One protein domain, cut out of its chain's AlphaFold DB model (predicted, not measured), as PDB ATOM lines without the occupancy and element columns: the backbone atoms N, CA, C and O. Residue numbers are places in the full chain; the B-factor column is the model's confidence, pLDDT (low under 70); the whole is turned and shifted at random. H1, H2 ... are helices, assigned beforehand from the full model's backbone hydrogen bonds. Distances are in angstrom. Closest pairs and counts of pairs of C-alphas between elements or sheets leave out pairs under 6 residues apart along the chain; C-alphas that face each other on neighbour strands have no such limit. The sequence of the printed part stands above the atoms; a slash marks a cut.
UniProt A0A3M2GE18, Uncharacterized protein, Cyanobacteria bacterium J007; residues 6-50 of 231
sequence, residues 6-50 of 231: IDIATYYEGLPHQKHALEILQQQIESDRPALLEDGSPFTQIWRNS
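This is residues 6 to 50 of the 231 residues of an uncharacterized protein of Cyanobacteria bacterium J007 (UniProt A0A3M2GE18). Picture a loose, open U: the long helix H2 is its base, and the short helices H1 and H3 are set off from its two ends, toward the same side, with an empty space between them. No helix touches another; the links, residues 12 to 17 and 33 to 41, make the two bends, and residues 10 to 17 stick out free. The printed part has 45 residues with three named helices, in the order H1, H2, H3, and no named strand; its class is all helix. It is loose, with a radius of gyration of the C-alphas of 11.7 A, and flat, spanning 29 by 26 by 14 A.

Start with H2, residues 18 to 32, the longest helix. Before it look for H1, residues 6 to 11, which is only just apart from H2: their closest C-alphas are 8.3 A apart. After H2 look for H3, residues 42 to 48, which is apart from H2. H1 and H3 are apart too. In H1, H2 and H3, every O i to N i+4 pair is within hydrogen-bond range.

Find C-alpha 18 at (17.801, 32.400, 39.697); from there H2 runs 21.2 A to C-alpha 32 at (34.780, 20.728, 44.806). Go back to C-alpha 6 at (27.439, 32.674, 30.345), where H1 begins; it covers 8.7 A. H3 covers 9.9 A and ends at C-alpha 48, at (34.688, 42.159, 41.490).

Look to Pro 16 and Gly 40 for the two C-alphas farthest apart, 29.3 A. The printed part has no cut, and both links are short, with 6 residues between H1 and H2 and 9 between H2 and H3. The mean pLDDT of the printed part is 83.7; you will find low confidence, under 70, at residues 49 to 50.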
ATOM      1  N   ILE A   6      27.444  31.395  31.064       82.38
ATOM      2  CA  ILE A   6      27.439  32.674  30.345       82.38
ATOM      3  C   ILE A   6      25.991  33.087  30.064       82.38
ATOM      4  O   ILE A   6      25.593  34.187  30.427       82.38
ATOM      5  N   ASP A   7      25.172  32.173  29.536       79.25
ATOM      6  CA  ASP A   7      23.765  32.458  29.236       79.25
ATOM      7  C   ASP A   7      22.974  32.804  30.506       79.25
ATOM      8  O   ASP A   7      22.125  33.691  30.464       79.25
ATOM      9  N   ILE A   8      23.279  32.163  31.647       80.50
ATOM     10  CA  ILE A   8      22.689  32.498  32.959       80.50
ATOM     11  C   ILE A   8      22.936  33.966  33.322       80.50
ATOM     12  O   ILE A   8      22.020  34.624  33.813       80.50
ATOM     13  N   ALA A   9      24.148  34.468  33.079       76.19
ATOM     14  CA  ALA A   9      24.504  35.858  33.349       76.19
ATOM     15  C   ALA A   9      23.905  36.840  32.327       76.19
ATOM     16  O   ALA A   9      23.698  37.997  32.663       76.19
ATOM     17  N   THR A  10      23.614  36.397  31.099       73.62
ATOM     18  CA  THR A  10      23.106  37.267  30.023       73.62
ATOM     19  C   THR A  10      21.579  37.347  29.960       73.62
ATOM     20  O   THR A  10      21.042  38.411  29.670       73.62
ATOM     21  N   TYR A  11      20.864  36.247  30.204       74.25
ATOM     22  CA  TYR A  11      19.435  36.147  29.869       74.25
ATOM     23  C   TYR A  11      18.505  35.891  31.056       74.25
ATOM     24  O   TYR A  11      17.294  36.044  30.919       74.25
ATOM     25  N   TYR A  12      19.037  35.470  32.205       76.00
ATOM     26  CA  TYR A  12      18.219  34.979  33.323       76.00
ATOM     27  C   TYR A  12      18.288  35.874  34.567       76.00
ATOM     28  O   TYR A  12      17.852  35.459  35.644       76.00
ATOM     29  N   GLU A  13      18.823  37.090  34.425       78.94
ATOM     30  CA  GLU A  13      18.931  38.071  35.503       78.94
ATOM     31  C   GLU A  13      17.554  38.504  36.035       78.94
ATOM     32  O   GLU A  13      16.630  38.794  35.278       78.94
ATOM     33  N   GLY A  14      17.406  38.526  37.363       73.00
ATOM     34  CA  GLY A  14      16.205  39.027  38.042       73.00
ATOM     35  C   GLY A  14      15.054  38.023  38.148       73.00
ATOM     36  O   GLY A  14      14.014  38.338  38.731       73.00
ATOM     37  N   LEU A  15      15.219  36.795  37.645       77.88
ATOM     38  CA  LEU A  15      14.182  35.770  37.745       77.88
ATOM     39  C   LEU A  15      14.063  35.207  39.177       77.88
ATOM     40  O   LEU A  15      15.081  34.937  39.821       77.88
ATOM     41  N   PRO A  16      12.842  34.907  39.674       77.69
ATOM     42  CA  PRO A  16      12.629  34.490  41.068       77.69
ATOM     43  C   PRO A  16      13.394  33.227  41.492       77.69
ATOM     44  O   PRO A  16      13.729  33.057  42.661       77.69
ATOM     45  N   HIS A  17      13.663  32.327  40.545       82.44
ATOM     46  CA  HIS A  17      14.347  31.052  40.778       82.44
ATOM     47  C   HIS A  17      15.866  31.128  40.560       82.44
ATOM     48  O   HIS A  17      16.574  30.184  40.912       82.44
ATOM     49  N   GLN A  18      16.381  32.235  40.011       82.88
ATOM     50  CA  GLN A  18      17.801  32.400  39.697       82.88
ATOM     51  C   GLN A  18      18.655  32.324  40.963       82.88
ATOM     52  O   GLN A  18      19.642  31.592  40.998       82.88
ATOM     53  N   LYS A  19      18.234  33.017  42.030       82.81
ATOM     54  CA  LYS A  19      18.936  33.005  43.318       82.81
ATOM     55  C   LYS A  19      19.113  31.582  43.850       82.81
ATOM     56  O   LYS A  19      20.220  31.199  44.201       82.81
ATOM     57  N   HIS A  20      18.044  30.788  43.840       86.88
ATOM     58  CA  HIS A  20      18.093  29.417  44.337       86.88
ATOM     59  C   HIS A  20      18.985  28.509  43.474       86.88
ATOM     60  O   HIS A  20      19.749  27.703  43.998       86.88
ATOM     61  N   ALA A  21      18.945  28.664  42.147       89.56
ATOM     62  CA  ALA A  21      19.826  27.922  41.247       89.56
ATOM     63  C   ALA A  21      21.312  28.284  41.453       89.56
ATOM     64  O   ALA A  21      22.168  27.398  41.446       89.56
ATOM     65  N   LEU A  22      21.614  29.567  41.675       89.12
ATOM     66  CA  LEU A  22      22.967  30.045  41.965       89.12
ATOM     67  C   LEU A  22      23.468  29.570  43.335       89.12
ATOM     68  O   LEU A  22      24.633  29.206  43.445       89.12
ATOM     69  N   GLU A  23      22.600  29.496  44.348       91.31
ATOM     70  CA  GLU A  23      22.935  28.920  45.659       91.31
ATOM     71  C   GLU A  23      23.358  27.446  45.539       91.31
ATOM     72  O   GLU A  23      24.357  27.042  46.132       91.31
ATOM     73  N   ILE A  24      22.651  26.645  44.731       93.25
ATOM     74  CA  ILE A  24      23.012  25.239  44.477       93.25
ATOM     75  C   ILE A  24      24.376  25.146  43.781       93.25
ATOM     76  O   ILE A  24      25.224  24.340  44.168       93.25
ATOM     77  N   LEU A  25      24.609  25.977  42.761       92.00
ATOM     78  CA  LEU A  25      25.886  26.002  42.047       92.00
ATOM     79  C   LEU A  25      27.038  26.421  42.969       92.00
ATOM     80  O   LEU A  25      28.112  25.821  42.919       92.00
ATOM     81  N   GLN A  26      26.810  27.417  43.825       92.06
ATOM     82  CA  GLN A  26      27.784  27.871  44.808       92.06
ATOM     83  C   GLN A  26      28.175  26.736  45.759       92.06
ATOM     84  O   GLN A  26      29.366  26.475  45.904       92.06
ATOM     85  N   GLN A  27      27.207  26.007  46.326       94.69
ATOM     86  CA  GLN A  27      27.483  24.867  47.213       94.69
ATOM     87  C   GLN A  27      28.358  23.801  46.538       94.69
ATOM     88  O   GLN A  27      29.276  23.260  47.156       94.69
ATOM     89  N   GLN A  28      28.110  23.518  45.256       94.56
ATOM     90  CA  GLN A  28      28.919  22.561  44.501       94.56
ATOM     91  C   GLN A  28      30.363  23.057  44.317       94.56
ATOM     92  O   GLN A  28      31.309  22.287  44.474       94.56
ATOM     93  N   ILE A  29      30.550  24.344  44.011       94.06
ATOM     94  CA  ILE A  29      31.885  24.939  43.852       94.06
ATOM     95  C   ILE A  29      32.622  24.986  45.194       94.06
ATOM     96  O   ILE A  29      33.807  24.670  45.234       94.06
ATOM     97  N   GLU A  30      31.945  25.327  46.291       94.50
ATOM     98  CA  GLU A  30      32.521  25.311  47.642       94.50
ATOM     99  C   GLU A  30      32.993  23.909  48.048       94.50
ATOM    100  O   GLU A  30      34.049  23.772  48.663       94.50
ATOM    101  N   SER A  31      32.250  22.870  47.658       94.38
ATOM    102  CA  SER A  31      32.631  21.470  47.875       94.38
ATOM    103  C   SER A  31      33.851  21.064  47.044       94.38
ATOM    104  O   SER A  31      34.807  20.495  47.571       94.38
ATOM    105  N   ASP A  32      33.832  21.344  45.739       94.69
ATOM    106  CA  ASP A  32      34.780  20.728  44.806       94.69
ATOM    107  C   ASP A  32      36.020  21.593  44.544       94.69
ATOM    108  O   ASP A  32      37.106  21.073  44.267       94.69
ATOM    109  N   ARG A  33      35.866  22.922  44.566       93.38
ATOM    110  CA  ARG A  33      36.894  23.913  44.207       93.38
ATOM    111  C   ARG A  33      36.728  25.229  44.993       93.38
ATOM    112  O   ARG A  33      36.576  26.285  44.371       93.38
ATOM    113  N   PRO A  34      36.835  25.206  46.334       92.12
ATOM    114  CA  PRO A  34      36.605  26.390  47.171       92.12
ATOM    115  C   PRO A  34      37.520  27.573  46.818       92.12
ATOM    116  O   PRO A  34      37.075  28.717  46.840       92.12
ATOM    117  N   ALA A  35      38.752  27.303  46.368       93.00
ATOM    118  CA  ALA A  35      39.721  28.321  45.948       93.00
ATOM    119  C   ALA A  35      39.237  29.237  44.803       93.00
ATOM    120  O   ALA A  35      39.791  30.315  44.601       93.00
ATOM    121  N   LEU A  36      38.210  28.841  44.037       89.62
ATOM    122  CA  LEU A  36      37.604  29.712  43.025       89.62
ATOM    123  C   LEU A  36      36.765  30.839  43.640       89.62
ATOM    124  O   LEU A  36      36.634  31.891  43.023       89.62
ATOM    125  N   LEU A  37      36.206  30.645  44.835       90.69
ATOM    126  CA  LEU A  37      35.339  31.621  45.507       90.69
ATOM    127  C   LEU A  37      36.061  32.408  46.606       90.69
ATOM    128  O   LEU A  37      35.500  33.365  47.134       90.69
ATOM    129  N   GLU A  38      37.301  32.037  46.927       91.94
ATOM    130  CA  GLU A  38      38.137  32.761  47.885       91.94
ATOM    131  C   GLU A  38      38.385  34.209  47.450       91.94
ATOM    132  O   GLU A  38      38.568  34.509  46.263       91.94
ATOM    133  N   ASP A  39      38.431  35.106  48.434       80.94
ATOM    134  CA  ASP A  39      38.745  36.514  48.224       80.94
ATOM    135  C   ASP A  39      40.124  36.671  47.572       80.94
ATOM    136  O   ASP A  39      41.147  36.246  48.106       80.94
ATOM    137  N   GLY A  40      40.156  37.310  46.401       78.56
ATOM    138  CA  GLY A  40      41.393  37.534  45.656       78.56
ATOM    139  C   GLY A  40      41.772  36.393  44.710       78.56
ATOM    140  O   GLY A  40      42.797  36.499  44.039       78.56
ATOM    141  N   SER A  41      40.955  35.345  44.593       86.94
ATOM    142  CA  SER A  41      41.076  34.377  43.502       86.94
ATOM    143  C   SER A  41      40.934  35.058  42.129       86.94
ATOM    144  O   SER A  41      40.250  36.076  42.019       86.94
ATOM    145  N   PRO A  42      41.506  34.502  41.044       79.50
ATOM    146  CA  PRO A  42      41.341  35.076  39.706       79.50
ATOM    147  C   PRO A  42      39.871  35.259  39.306       79.50
ATOM    148  O   PRO A  42      39.525  36.264  38.701       79.50
ATOM    149  N   PHE A  43      38.994  34.325  39.694       84.19
ATOM    150  CA  PHE A  43      37.557  34.432  39.442       84.19
ATOM    151  C   PHE A  43      36.927  35.601  40.212       84.19
ATOM    152  O   PHE A  43      36.273  36.440  39.596       84.19
ATOM    153  N   THR A  44      37.157  35.718  41.527       83.94
ATOM    154  CA  THR A  44      36.602  36.838  42.309       83.94
ATOM    155  C   THR A  44      37.212  38.178  41.916       83.94
ATOM    156  O   THR A  44      36.516  39.185  41.955       83.94
ATOM    157  N   GLN A  45      38.474  38.209  41.486       80.00
ATOM    158  CA  GLN A  45      39.106  39.408  40.941       80.00
ATOM    159  C   GLN A  45      38.490  39.811  39.602       80.00
ATOM    160  O   GLN A  45      38.160  40.975  39.443       80.00
ATOM    161  N   ILE A  46      38.265  38.886  38.665       77.31
ATOM    162  CA  ILE A  46      37.583  39.201  37.396       77.31
ATOM    163  C   ILE A  46      36.144  39.664  37.660       77.31
ATOM    164  O   ILE A  46      35.687  40.632  37.061       77.31
ATOM    165  N   TRP A  47      35.446  39.007  38.589       74.88
ATOM    166  CA  TRP A  47      34.056  39.315  38.918       74.88
ATOM    167  C   TRP A  47      33.885  40.641  39.678       74.88
ATOM    168  O   TRP A  47      32.936  41.375  39.425       74.88
ATOM    169  N   ARG A  48      34.780  40.962  40.625       76.00
ATOM    170  CA  ARG A  48      34.688  42.159  41.490       76.00
ATOM    171  C   ARG A  48      35.521  43.337  40.993       76.00
ATOM    172  O   ARG A  48      35.082  44.477  41.089       76.00
ATOM    173  N   ASN A  49      36.722  43.063  40.494       62.41
ATOM    174  CA  ASN A  49      37.692  44.045  40.016       62.41
ATOM    175  C   ASN A  49      37.769  43.993  38.496       62.41
ATOM    176  O   ASN A  49      38.865  43.915  37.943       62.41
ATOM    177  N   SER A  50      36.627  44.038  37.818       50.25
ATOM    178  CA  SER A  50      36.641  44.337  36.397       50.25
ATOM    179  C   SER A  50      37.211  45.760  36.252       50.25
ATOM    180  O   SER A  50      36.522  46.714  36.618       50.25
TER     181      SER A  50